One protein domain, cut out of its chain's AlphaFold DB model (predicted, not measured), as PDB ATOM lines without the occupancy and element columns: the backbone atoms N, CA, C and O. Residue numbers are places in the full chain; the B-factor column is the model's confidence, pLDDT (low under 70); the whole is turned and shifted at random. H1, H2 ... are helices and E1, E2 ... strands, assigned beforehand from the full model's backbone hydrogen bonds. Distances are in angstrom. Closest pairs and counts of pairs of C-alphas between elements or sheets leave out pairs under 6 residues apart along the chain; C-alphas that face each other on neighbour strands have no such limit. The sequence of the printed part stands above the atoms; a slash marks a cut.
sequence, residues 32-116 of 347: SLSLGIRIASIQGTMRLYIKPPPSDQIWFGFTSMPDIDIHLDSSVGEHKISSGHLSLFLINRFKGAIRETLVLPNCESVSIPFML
ATOM      1  N   SER A  32       3.203 -57.970  17.519       80.81
ATOM      2  CA  SER A  32       1.900 -57.600  16.966       80.81
ATOM      3  C   SER A  32       1.968 -56.286  16.182       80.81
ATOM      4  O   SER A  32       2.493 -55.282  16.659       80.81
ATOM      5  N   LEU A  33       1.410 -56.287  14.971       86.69
ATOM      6  CA  LEU A  33       1.258 -55.093  14.137       86.69
ATOM      7  C   LEU A  33      -0.181 -54.584  14.263       86.69
ATOM      8  O   LEU A  33      -1.120 -55.372  14.154       86.69
ATOM      9  N   SER A  34      -0.361 -53.280  14.459       87.44
ATOM     10  CA  SER A  34      -1.676 -52.640  14.545       87.44
ATOM     11  C   SER A  34      -1.747 -51.403  13.648       87.44
ATOM     12  O   SER A  34      -0.784 -50.641  13.538       87.44
ATOM     13  N   LEU A  35      -2.896 -51.227  12.995       90.00
ATOM     14  CA  LEU A  35      -3.157 -50.207  11.982       90.00
ATOM     15  C   LEU A  35      -4.583 -49.667  12.157       90.00
ATOM     16  O   LEU A  35      -5.548 -50.261  11.682       90.00
ATOM     17  N   GLY A  36      -4.715 -48.544  12.857       90.00
ATOM     18  CA  GLY A  36      -5.965 -47.815  13.025       90.00
ATOM     19  C   GLY A  36      -6.107 -46.705  11.986       90.00
ATOM     20  O   GLY A  36      -5.245 -45.834  11.877       90.00
ATOM     21  N   ILE A  37      -7.225 -46.702  11.262       91.94
ATOM     22  CA  ILE A  37      -7.664 -45.566  10.442       91.94
ATOM     23  C   ILE A  37      -8.723 -44.812  11.247       91.94
ATOM     24  O   ILE A  37      -9.729 -45.397  11.645       91.94
ATOM     25  N   ARG A  38      -8.508 -43.517  11.484       92.69
ATOM     26  CA  ARG A  38      -9.506 -42.605  12.059       92.69
ATOM     27  C   ARG A  38      -9.942 -41.624  10.985       92.69
ATOM     28  O   ARG A  38      -9.094 -41.073  10.291       92.69
ATOM     29  N   ILE A  39     -11.241 -41.376  10.882       94.88
ATOM     30  CA  ILE A  39     -11.794 -40.302  10.055       94.88
ATOM     31  C   ILE A  39     -12.285 -39.227  11.024       94.88
ATOM     32  O   ILE A  39     -13.127 -39.518  11.872       94.88
ATOM     33  N   ALA A  40     -11.710 -38.029  10.947       95.19
ATOM     34  CA  ALA A  40     -12.045 -36.915  11.835       95.19
ATOM     35  C   ALA A  40     -13.213 -36.079  11.289       95.19
ATOM     36  O   ALA A  40     -14.035 -35.589  12.059       95.19
ATOM     37  N   SER A  41     -13.312 -35.955   9.962       96.88
ATOM     38  CA  SER A  41     -14.416 -35.278   9.278       96.88
ATOM     39  C   SER A  41     -14.609 -35.823   7.859       96.88
ATOM     40  O   SER A  41     -13.643 -36.224   7.206       96.88
ATOM     41  N   ILE A  42     -15.855 -35.795   7.379       96.69
ATOM     42  CA  ILE A  42     -16.216 -35.928   5.962       96.69
ATOM     43  C   ILE A  42     -17.145 -34.761   5.631       96.69
ATOM     44  O   ILE A  42     -18.227 -34.659   6.208       96.69
ATOM     45  N   GLN A  43     -16.747 -33.889   4.704       98.00
ATOM     46  CA  GLN A  43     -17.521 -32.709   4.326       98.00
ATOM     47  C   GLN A  43     -17.700 -32.636   2.808       98.00
ATOM     48  O   GLN A  43     -16.737 -32.574   2.045       98.00
ATOM     49  N   GLY A  44     -18.952 -32.604   2.356       97.38
ATOM     50  CA  GLY A  44     -19.295 -32.462   0.945       97.38
ATOM     51  C   GLY A  44     -20.799 -32.532   0.705       97.38
ATOM     52  O   GLY A  44     -21.559 -32.983   1.559       97.38
ATOM     53  N   THR A  45     -21.230 -32.094  -0.476       98.19
ATOM     54  CA  THR A  45     -22.637 -32.150  -0.884       98.19
ATOM     55  C   THR A  45     -22.976 -33.552  -1.384       98.19
ATOM     56  O   THR A  45     -22.428 -34.001  -2.391       98.19
ATOM     57  N   MET A  46     -23.890 -34.242  -0.702       97.06
ATOM     58  CA  MET A  46     -24.413 -35.542  -1.125       97.06
ATOM     59  C   MET A  46     -25.775 -35.379  -1.803       97.06
ATOM     60  O   MET A  46     -26.661 -34.705  -1.280       97.06
ATOM     61  N   ARG A  47     -25.953 -36.015  -2.963       97.12
ATOM     62  CA  ARG A  47     -27.247 -36.149  -3.631       97.12
ATOM     63  C   ARG A  47     -27.899 -37.451  -3.182       97.12
ATOM     64  O   ARG A  47     -27.284 -38.510  -3.279       97.12
ATOM     65  N   LEU A  48     -29.152 -37.355  -2.750       96.25
ATOM     66  CA  LEU A  48     -30.035 -38.489  -2.495       96.25
ATOM     67  C   LEU A  48     -31.063 -38.572  -3.630       96.25
ATOM     68  O   LEU A  48     -31.595 -37.544  -4.054       96.25
ATOM     69  N   TYR A  49     -31.339 -39.770  -4.134       94.25
ATOM     70  CA  TYR A  49     -32.377 -40.009  -5.133       94.25
ATOM     71  C   TYR A  49     -33.170 -41.263  -4.775       94.25
ATOM     72  O   TYR A  49     -32.641 -42.369  -4.769       94.25
ATOM     73  N   ILE A  50     -34.451 -41.068  -4.475       92.62
ATOM     74  CA  ILE A  50     -35.405 -42.146  -4.222       92.62
ATOM     75  C   ILE A  50     -36.082 -42.462  -5.555       92.62
ATOM     76  O   ILE A  50     -36.612 -41.557  -6.205       92.62
ATOM     77  N   LYS A  51     -36.043 -43.726  -5.985       86.88
ATOM     78  CA  LYS A  51     -36.774 -44.154  -7.184       86.88
ATOM     79  C   LYS A  51     -38.291 -44.064  -6.955       86.88
ATOM     80  O   LYS A  51     -38.742 -44.207  -5.820       86.88
ATOM     81  N   PRO A  52     -39.099 -43.846  -8.009       84.69
ATOM     82  CA  PRO A  52     -40.550 -43.910  -7.876       84.69
ATOM     83  C   PRO A  52     -41.010 -45.320  -7.444       84.69
ATOM     84  O   PRO A  52     -40.337 -46.309  -7.759       84.69
ATOM     85  N   PRO A  53     -42.173 -45.440  -6.774       79.56
ATOM     86  CA  PRO A  53     -42.819 -46.729  -6.539       79.56
ATOM     87  C   PRO A  53     -42.992 -47.519  -7.853       79.56
ATOM     88  O   PRO A  53     -43.264 -46.904  -8.887       79.56
ATOM     89  N   PRO A  54     -42.852 -48.858  -7.844       84.19
ATOM     90  CA  PRO A  54     -42.756 -49.741  -6.678       84.19
ATOM     91  C   PRO A  54     -41.311 -50.039  -6.219       84.19
ATOM     92  O   PRO A  54     -41.037 -51.139  -5.753       84.19
ATOM     93  N   SER A  55     -40.355 -49.114  -6.373       85.56
ATOM     94  CA  SER A  55     -38.976 -49.350  -5.922       85.56
ATOM     95  C   SER A  55     -38.739 -48.979  -4.454       85.56
ATOM     96  O   SER A  55     -39.201 -47.950  -3.972       85.56
ATOM     97  N   ASP A  56     -37.923 -49.795  -3.789       90.75
ATOM     98  CA  ASP A  56     -37.377 -49.643  -2.438       90.75
ATOM     99  C   ASP A  56     -35.959 -49.048  -2.396       90.75
ATOM    100  O   ASP A  56     -35.338 -48.980  -1.333       90.75
ATOM    101  N   GLN A  57     -35.406 -48.681  -3.554       92.19
ATOM    102  CA  GLN A  57     -33.997 -48.324  -3.680       92.19
ATOM    103  C   GLN A  57     -33.778 -46.819  -3.550       92.19
ATOM    104  O   GLN A  57     -34.326 -46.017  -4.317       92.19
ATOM    105  N   ILE A  58     -32.884 -46.458  -2.632       94.81
ATOM    106  CA  ILE A  58     -32.315 -45.120  -2.524       94.81
ATOM    107  C   ILE A  58     -30.893 -45.134  -3.084       94.81
ATOM    108  O   ILE A  58     -30.026 -45.882  -2.635       94.81
ATOM    109  N   TRP A  59     -30.659 -44.270  -4.067       96.19
ATOM    110  CA  TRP A  59     -29.350 -43.999  -4.651       96.19
ATOM    111  C   TRP A  59     -28.700 -42.802  -3.955       96.19
ATOM    112  O   TRP A  59     -29.351 -41.772  -3.753       96.19
ATOM    113  N   PHE A  60     -27.418 -42.916  -3.605       97.38
ATOM    114  CA  PHE A  60     -26.674 -41.854  -2.927       97.38
ATOM    115  C   PHE A  60     -25.234 -41.708  -3.432       97.38
ATOM    116  O   PHE A  60     -24.556 -42.682  -3.754       97.38
ATOM    117  N   GLY A  61     -24.760 -40.464  -3.497       98.00
ATOM    118  CA  GLY A  61     -23.385 -40.143  -3.884       98.00
ATOM    119  C   GLY A  61     -23.077 -38.654  -3.750       98.00
ATOM    120  O   GLY A  61     -23.964 -37.803  -3.850       98.00
ATOM    121  N   PHE A  62     -21.814 -38.320  -3.509       98.38
ATOM    122  CA  PHE A  62     -21.327 -36.947  -3.459       98.38
ATOM    123  C   PHE A  62     -21.287 -36.325  -4.860       98.38
ATOM    124  O   PHE A  62     -20.838 -36.946  -5.823       98.38
ATOM    125  N   THR A  63     -21.724 -35.071  -4.989       97.94
ATOM    126  CA  THR A  63     -21.740 -34.346  -6.276       97.94
ATOM    127  C   THR A  63     -20.345 -33.966  -6.780       97.94
ATOM    128  O   THR A  63     -20.180 -33.564  -7.927       97.94
ATOM    129  N   SER A  64     -19.349 -34.057  -5.907       97.88
ATOM    130  CA  SER A  64     -17.933 -33.794  -6.140       97.88
ATOM    131  C   SER A  64     -17.119 -34.633  -5.148       97.88
ATOM    132  O   SER A  64     -17.687 -35.292  -4.280       97.88
ATOM    133  N   MET A  65     -15.788 -34.637  -5.254       97.88
ATOM    134  CA  MET A  65     -14.953 -35.269  -4.228       97.88
ATOM    135  C   MET A  65     -15.179 -34.553  -2.878       97.88
ATOM    136  O   MET A  65     -14.878 -33.359  -2.816       97.88
ATOM    137  N   PRO A  66     -15.671 -35.229  -1.820       97.75
ATOM    138  CA  PRO A  66     -15.767 -34.615  -0.500       97.75
ATOM    139  C   PRO A  66     -14.364 -34.351   0.048       97.75
ATOM    140  O   PRO A  66     -13.420 -35.088  -0.273       97.75
ATOM    141  N   ASP A  67     -14.226 -33.345   0.911       97.12
ATOM    142  CA  ASP A  67     -13.044 -33.310   1.758       97.12
ATOM    143  C   ASP A  67     -13.192 -34.321   2.896       97.12
ATOM    144  O   ASP A  67     -14.288 -34.608   3.384       97.12
ATOM    145  N   ILE A  68     -12.067 -34.926   3.255       96.00
ATOM    146  CA  ILE A  68     -11.984 -36.030   4.202       96.00
ATOM    147  C   ILE A  68     -10.692 -35.850   4.981       96.00
ATOM    148  O   ILE A  68      -9.604 -35.954   4.394       96.00
ATOM    149  N   ASP A  69     -10.828 -35.607   6.280       94.62
ATOM    150  CA  ASP A  69      -9.706 -35.606   7.209       94.62
ATOM    151  C   ASP A  69      -9.546 -37.007   7.804       94.62
ATOM    152  O   ASP A  69     -10.482 -37.579   8.373       94.62
ATOM    153  N   ILE A  70      -8.364 -37.586   7.602       93.12
ATOM    154  CA  ILE A  70      -8.049 -38.980   7.906       93.12
ATOM    155  C   ILE A  70      -6.704 -39.019   8.620       93.12
ATOM    156  O   ILE A  70      -5.708 -38.487   8.128       93.12
ATOM    157  N   HIS A  71      -6.655 -39.696   9.761       91.19
ATOM    158  CA  HIS A  71      -5.433 -39.924  10.521       91.19
ATOM    159  C   HIS A  71      -5.122 -41.423  10.567       91.19
ATOM    160  O   HIS A  71      -6.023 -42.254  10.708       91.19
ATOM    161  N   LEU A  72      -3.836 -41.774  10.470       91.00
ATOM    162  CA  LEU A  72      -3.363 -43.157  10.518       91.00
ATOM    163  C   LEU A  72      -2.528 -43.403  11.785       91.00
ATOM    164  O   LEU A  72      -1.380 -42.972  11.878       91.00
ATOM    165  N   ASP A  73      -3.088 -44.134  12.746       88.56
ATOM    166  CA  ASP A  73      -2.377 -44.646  13.922       88.56
ATOM    167  C   ASP A  73      -1.767 -46.015  13.566       88.56
ATOM    168  O   ASP A  73      -2.485 -47.005  13.471       88.56
ATOM    169  N   SER A  74      -0.448 -46.114  13.384       88.31
ATOM    170  CA  SER A  74       0.239 -47.413  13.217       88.31
ATOM    171  C   SER A  74       1.143 -47.714  14.416       88.31
ATOM    172  O   SER A  74       1.817 -46.817  14.927       88.31
ATOM    173  N   SER A  75       1.182 -48.968  14.871       84.88
ATOM    174  CA  SER A  75       2.034 -49.406  15.990       84.88
ATOM    175  C   SER A  75       2.511 -50.852  15.848       84.88
ATOM    176  O   SER A  75       1.925 -51.650  15.115       84.88
ATOM    177  N   VAL A  76       3.620 -51.154  16.523       85.12
ATOM    178  CA  VAL A  76       4.334 -52.433  16.502       85.12
ATOM    179  C   VAL A  76       4.685 -52.781  17.946       85.12
ATOM    180  O   VAL A  76       5.567 -52.167  18.553       85.12
ATOM    181  N   GLY A  77       3.925 -53.709  18.528       82.44
ATOM    182  CA  GLY A  77       3.844 -53.875  19.975       82.44
ATOM    183  C   GLY A  77       3.442 -52.552  20.634       82.44
ATOM    184  O   GLY A  77       2.484 -51.903  20.224       82.44
ATOM    185  N   GLU A  78       4.222 -52.121  21.621       79.69
ATOM    186  CA  GLU A  78       4.009 -50.863  22.351       79.69
ATOM    187  C   GLU A  78       4.492 -49.611  21.583       79.69
ATOM    188  O   GLU A  78       4.152 -48.484  21.943       79.69
ATOM    189  N   HIS A  79       5.275 -49.776  20.510       82.06
ATOM    190  CA  HIS A  79       5.911 -48.659  19.807       82.06
ATOM    191  C   HIS A  79       5.031 -48.138  18.664       82.06
ATOM    192  O   HIS A  79       4.756 -48.853  17.699       82.06
ATOM    193  N   LYS A  80       4.627 -46.861  18.710       82.25
ATOM    194  CA  LYS A  80       3.985 -46.197  17.560       82.25
ATOM    195  C   LYS A  80       4.997 -45.984  16.427       82.25
ATOM    196  O   LYS A  80       6.058 -45.410  16.647       82.25
ATOM    197  N   ILE A  81       4.642 -46.385  15.205       80.69
ATOM    198  CA  ILE A  81       5.459 -46.195  13.996       80.69
ATOM    199  C   ILE A  81       4.671 -45.361  12.985       80.69
ATOM    200  O   ILE A  81       3.973 -45.896  12.129       80.69
ATOM    201  N   SER A  82       4.799 -44.035  13.053       77.62
ATOM    202  CA  SER A  82       4.233 -43.165  12.016       77.62
ATOM    203  C   SER A  82       5.083 -43.235  10.744       77.62
ATOM    204  O   SER A  82       6.206 -42.732  10.701       77.62
ATOM    205  N   SER A  83       4.556 -43.876   9.699       80.25
ATOM    206  CA  SER A  83       5.177 -43.923   8.373       80.25
ATOM    207  C   SER A  83       4.410 -43.014   7.419       80.25
ATOM    208  O   SER A  83       3.325 -43.362   6.948       80.25
ATOM    209  N   GLY A  84       4.970 -41.839   7.115       84.81
ATOM    210  CA  GLY A  84       4.335 -40.853   6.232       84.81
ATOM    211  C   GLY A  84       4.032 -41.398   4.830       84.81
ATOM    212  O   GLY A  84       2.978 -41.106   4.274       84.81
ATOM    213  N   HIS A  85       4.894 -42.270   4.292       88.06
ATOM    214  CA  HIS A  85       4.656 -42.936   3.006       88.06
ATOM    215  C   HIS A  85       3.488 -43.933   3.059       88.06
ATOM    216  O   HIS A  85       2.680 -43.960   2.134       88.06
ATOM    217  N   LEU A  86       3.364 -44.718   4.139       88.56
ATOM    218  CA  LEU A  86       2.230 -45.632   4.330       88.56
ATOM    219  C   LEU A  86       0.924 -44.849   4.526       88.56
ATOM    220  O   LEU A  86      -0.093 -45.188   3.928       88.56
ATOM    221  N   SER A  87       0.984 -43.770   5.311       89.12
ATOM    222  CA  SER A  87      -0.135 -42.857   5.561       89.12
ATOM    223  C   SER A  87      -0.646 -42.248   4.261       89.12
ATOM    224  O   SER A  87      -1.813 -42.422   3.924       89.12
ATOM    225  N   LEU A  88       0.237 -41.628   3.475       90.50
ATOM    226  CA  LEU A  88      -0.118 -41.036   2.188       90.50
ATOM    227  C   LEU A  88      -0.649 -42.083   1.195       90.50
ATOM    228  O   LEU A  88      -1.621 -41.814   0.496       90.50
ATOM    229  N   PHE A  89      -0.064 -43.284   1.153       93.12
ATOM    230  CA  PHE A  89      -0.546 -44.373   0.299       93.12
ATOM    231  C   PHE A  89      -1.969 -44.823   0.669       93.12
ATOM    232  O   PHE A  89      -2.830 -44.896  -0.207       93.12
ATOM    233  N   LEU A  90      -2.239 -45.083   1.953       93.25
ATOM    234  CA  LEU A  90      -3.551 -45.548   2.412       93.25
ATOM    235  C   LEU A  90      -4.621 -44.452   2.320       93.25
ATOM    236  O   LEU A  90      -5.725 -44.730   1.853       93.25
ATOM    237  N   ILE A  91      -4.287 -43.204   2.665       92.88
ATOM    238  CA  ILE A  91      -5.179 -42.044   2.502       92.88
ATOM    239  C   ILE A  91      -5.524 -41.841   1.021       92.88
ATOM    240  O   ILE A  91      -6.696 -41.673   0.686       92.88
ATOM    241  N   ASN A  92      -4.543 -41.935   0.116       94.81
ATOM    242  CA  ASN A  92      -4.794 -41.836  -1.322       94.81
ATOM    243  C   ASN A  92      -5.604 -43.024  -1.858       94.81
ATOM    244  O   ASN A  92      -6.465 -42.816  -2.710       94.81
ATOM    245  N   ARG A  93      -5.400 -44.253  -1.356       95.50
ATOM    246  CA  ARG A  93      -6.235 -45.400  -1.756       95.50
ATOM    247  C   ARG A  93      -7.675 -45.253  -1.261       95.50
ATOM    248  O   ARG A  93      -8.583 -45.571  -2.020       95.50
ATOM    249  N   PHE A  94      -7.891 -44.724  -0.055       95.00
ATOM    250  CA  PHE A  94      -9.226 -44.432   0.476       95.00
ATOM    251  C   PHE A  94      -9.917 -43.299  -0.299       95.00
ATOM    252  O   PHE A  94     -11.027 -43.486  -0.792       95.00
ATOM    253  N   LYS A  95      -9.249 -42.150  -0.499       95.50
ATOM    254  CA  LYS A  95      -9.771 -41.044  -1.330       95.50
ATOM    255  C   LYS A  95      -9.975 -41.473  -2.799       95.50
ATOM    256  O   LYS A  95     -10.865 -40.945  -3.460       95.50
ATOM    257  N   GLY A  96      -9.218 -42.459  -3.290       97.38
ATOM    258  CA  GLY A  96      -9.465 -43.154  -4.560       97.38
ATOM    259  C   GLY A  96     -10.752 -43.982  -4.540       97.38
ATOM    260  O   GLY A  96     -11.631 -43.738  -5.355       97.38
ATOM    261  N   ALA A  97     -10.915 -44.880  -3.565       97.31
ATOM    262  CA  ALA A  97     -12.110 -45.718  -3.429       97.31
ATOM    263  C   ALA A  97     -13.408 -44.893  -3.316       97.31
ATOM    264  O   ALA A  97     -14.365 -45.173  -4.027       97.31
ATOM    265  N   ILE A  98     -13.418 -43.817  -2.514       97.06
ATOM    266  CA  ILE A  98     -14.567 -42.895  -2.420       97.06
ATOM    267  C   ILE A  98     -14.908 -42.273  -3.784       97.06
ATOM    268  O   ILE A  98     -16.080 -42.143  -4.120       97.06
ATOM    269  N   ARG A  99     -13.905 -41.924  -4.601       97.56
ATOM    270  CA  ARG A  99     -14.113 -41.414  -5.968       97.56
ATOM    271  C   ARG A  99     -14.612 -42.497  -6.934       97.56
ATOM    272  O   ARG A  99     -15.402 -42.205  -7.828       97.56
ATOM    273  N   GLU A 100     -14.130 -43.723  -6.766       97.62
ATOM    274  CA  GLU A 100     -14.472 -44.888  -7.587       97.62
ATOM    275  C   GLU A 100     -15.917 -45.371  -7.349       97.62
ATOM    276  O   GLU A 100     -16.527 -45.864  -8.292       97.62
ATOM    277  N   THR A 101     -16.487 -45.196  -6.148       97.44
ATOM    278  CA  THR A 101     -17.834 -45.706  -5.806       97.44
ATOM    279  C   THR A 101     -18.879 -44.639  -5.466       97.44
ATOM    280  O   THR A 101     -20.040 -44.789  -5.835       97.44
ATOM    281  N   LEU A 102     -18.496 -43.556  -4.782       97.50
ATOM    282  CA  LEU A 102     -19.423 -42.625  -4.119       97.50
ATOM    283  C   LEU A 102     -19.357 -41.179  -4.636       97.50
ATOM    284  O   LEU A 102     -19.978 -40.307  -4.032       97.50
ATOM    285  N   VAL A 103     -18.631 -40.889  -5.718       98.25
ATOM    286  CA  VAL A 103     -18.604 -39.555  -6.349       98.25
ATOM    287  C   VAL A 103     -19.207 -39.629  -7.747       98.25
ATOM    288  O   VAL A 103     -18.748 -40.415  -8.578       98.25
ATOM    289  N   LEU A 104     -20.200 -38.774  -8.020       97.19
ATOM    290  CA  LEU A 104     -20.953 -38.792  -9.275       97.19
ATOM    291  C   LEU A 104     -20.023 -38.705 -10.510       97.19
ATOM    292  O   LEU A 104     -19.080 -37.908 -10.510       97.19
ATOM    293  N   PRO A 105     -20.276 -39.496 -11.575       95.81
ATOM    294  CA  PRO A 105     -21.484 -40.292 -11.828       95.81
ATOM    295  C   PRO A 105     -21.601 -41.603 -11.029       95.81
ATOM    296  O   PRO A 105     -22.668 -42.210 -11.051       95.81
ATOM    297  N   ASN A 106     -20.560 -42.025 -10.304       97.25
ATOM    298  CA  ASN A 106     -20.624 -43.209  -9.449       97.25
ATOM    299  C   ASN A 106     -21.500 -42.920  -8.217       97.25
ATOM    300  O   ASN A 106     -21.390 -41.862  -7.592       97.25
ATOM    301  N   CYS A 107     -22.395 -43.845  -7.888       95.56
ATOM    302  CA  CYS A 107     -23.261 -43.773  -6.716       95.56
ATOM    303  C   CYS A 107     -23.616 -45.182  -6.232       95.56
ATOM    304  O   CYS A 107     -23.612 -46.136  -7.010       95.56
ATOM    305  N   GLU A 108     -23.926 -45.289  -4.944       96.50
ATOM    306  CA  GLU A 108     -24.256 -46.543  -4.270       96.50
ATOM    307  C   GLU A 108     -25.777 -46.673  -4.089       96.50
ATOM    308  O   GLU A 108     -26.496 -45.668  -4.056       96.50
ATOM    309  N   SER A 109     -26.285 -47.906  -3.995       94.62
ATOM    310  CA  SER A 109     -27.724 -48.199  -4.005       94.62
ATOM    311  C   SER A 109     -28.136 -49.060  -2.814       94.62
ATOM    312  O   SER A 109     -27.904 -50.267  -2.809       94.62
ATOM    313  N   VAL A 110     -28.832 -48.470  -1.839       94.25
ATOM    314  CA  VAL A 110     -29.354 -49.190  -0.667       94.25
ATOM    315  C   VAL A 110     -30.840 -49.526  -0.832       94.25
ATOM    316  O   VAL A 110     -31.630 -48.687  -1.262       94.25
ATOM    317  N   SER A 111     -31.212 -50.762  -0.493       90.75
ATOM    318  CA  SER A 111     -32.604 -51.221  -0.366       90.75
ATOM    319  C   SER A 111     -33.147 -50.854   1.016       90.75
ATOM    320  O   SER A 111     -32.453 -51.030   2.021       90.75
ATOM    321  N   ILE A 112     -34.381 -50.356   1.073       87.81
ATOM    322  CA  ILE A 112     -35.088 -50.034   2.316       87.81
ATOM    323  C   ILE A 112     -36.360 -50.893   2.392       87.81
ATOM    324  O   ILE A 112     -37.379 -50.527   1.807       87.81
ATOM    325  N   PRO A 113     -36.342 -52.034   3.115       80.00
ATOM    326  CA  PRO A 113     -37.398 -53.047   3.019       80.00
ATOM    327  C   PRO A 113     -38.825 -52.557   3.296       80.00
ATOM    328  O   PRO A 113     -39.759 -53.058   2.680       80.00
ATOM    329  N   PHE A 114     -39.001 -51.556   4.168       75.62
ATOM    330  CA  PHE A 114     -40.313 -50.981   4.500       75.62
ATOM    331  C   PHE A 114     -40.899 -50.055   3.414       75.62
ATOM    332  O   PHE A 114     -41.973 -49.494   3.609       75.62
ATOM    333  N   MET A 115     -40.209 -49.857   2.286       79.31
ATOM    334  CA  MET A 115     -40.754 -49.138   1.126       79.31
ATOM    335  C   MET A 115     -41.568 -50.037   0.179       79.31
ATOM    336  O   MET A 115     -42.317 -49.509  -0.644       79.31
ATOM    337  N   LEU A 116     -41.452 -51.370   0.276       75.25
ATOM    338  CA  LEU A 116     -42.292 -52.294  -0.494       75.25
ATOM    339  C   LEU A 116     -43.607 -52.560   0.240       75.25
ATOM    340  O   LEU A 116     -43.614 -53.051   1.366       75.25
TER     341      LEU A 116
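Overview. This is residues 32 to 116 of the 347 residues of the protein "Putative ovule protein" of Solanum chacoense (UniProt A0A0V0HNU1). The domain is a ribbon of antiparallel strands folded into two arms that meet in a V: the longer arm is the two-stranded pair of E1 and E4, the shorter one is the small three-stranded sheet E2 - E3 - E5, and E1 runs on into E2 at 80 degrees where the arms meet. The one named helix, H1, packs on E4 of the longer arm, and its last residues, 98 to 101, only graze the small sheet. The printed part has 85 residues with one named helix and five named strands, in the order E1, E2, E3, E4, H1, E5, and both sheets are antiparallel throughout. The class is mixed, helices and strands. The whole is only just loose, close to extended, with a radius of gyration of the C-alphas of 17.5 A, and its outline is a rod of 55 by 26 by 18 A.

Arrangement. The first strand, E1, residues 33 to 43, is the antiparallel neighbour of E4, residues 67 to 76, with 166 degrees between their directions. C-alphas 39 and 70, which face each other, are 4.5 A apart, and N 36 and O 73 are within hydrogen-bond range at 2.8 A, as are N 67 and O 43 at 2.9 A. After a break of 2 residues E1 runs on into E2, residues 46 to 50, at 80 degrees. E2 and E3, residues 57 to 62, form a hairpin, antiparallel at 165 degrees, with N 49 and O 59 at 2.8 A and N 61 and O 47 at 3.2 A. E3 is the inner strand of its sheet, and its other neighbour is E5, residues 108 to 111, antiparallel at 153 degrees, with N 58 and O 110 at 2.9 A. E2 and E5 are the edge strands and are apart. Residues 75 to 76, which belong to E4, pair antiparallel with residues 79 to 80, a stretch after E4 that is too short to bear a name. H1, residues 84 to 101, and E4 have 4 pairs of C-alphas within 8 A, the closest being those of Leu 72 and Ser 87 at 5.9 A. H1 and E1 are apart. H1 is on the sheet of E2, E3 and E5 but only grazes it, with residues 98 to 101; the closest C-alphas of H1 and E5 are those of Thr 101 and Glu 108, 6.7 A apart. H1 and E3 are near each other, with 6 pairs of C-alphas within 10 A. In H1 every O i to N i+4 pair is within hydrogen-bond range.

Along the chain. E1 begins at Leu 33, with its C-alpha at (1.258, -55.093, 14.137), and is the longest strand by residues, 30.8 A from first to last C-alpha. E2 measures 13.2 A from Met 46 to Ile 50, and E3 measures 17.0 A from Gln 57 to Phe 62. E4 starts at Asp 67, C-alpha at (-13.044, -33.310, 1.758), and covers 29.8 A to Val 76. H1 measures 25.7 A from Gly 84 to Thr 101. E5 measures 10.3 A and ends at Ser 111, C-alpha at (-32.604, -51.221, -0.366).

Size, cuts and confidence. The two C-alphas farthest apart are those of Pro 53 and His 79, at 55.4 A, while the C-alphas of Ser 32 and Leu 116, the first and last printed, are 47.8 A apart. The printed part has no cut. The links E1 to E2 and E3 to E4 are tight, the other three are short, and no link is long. The mean pLDDT of the printed part is 91.4, and no printed residue is under 70.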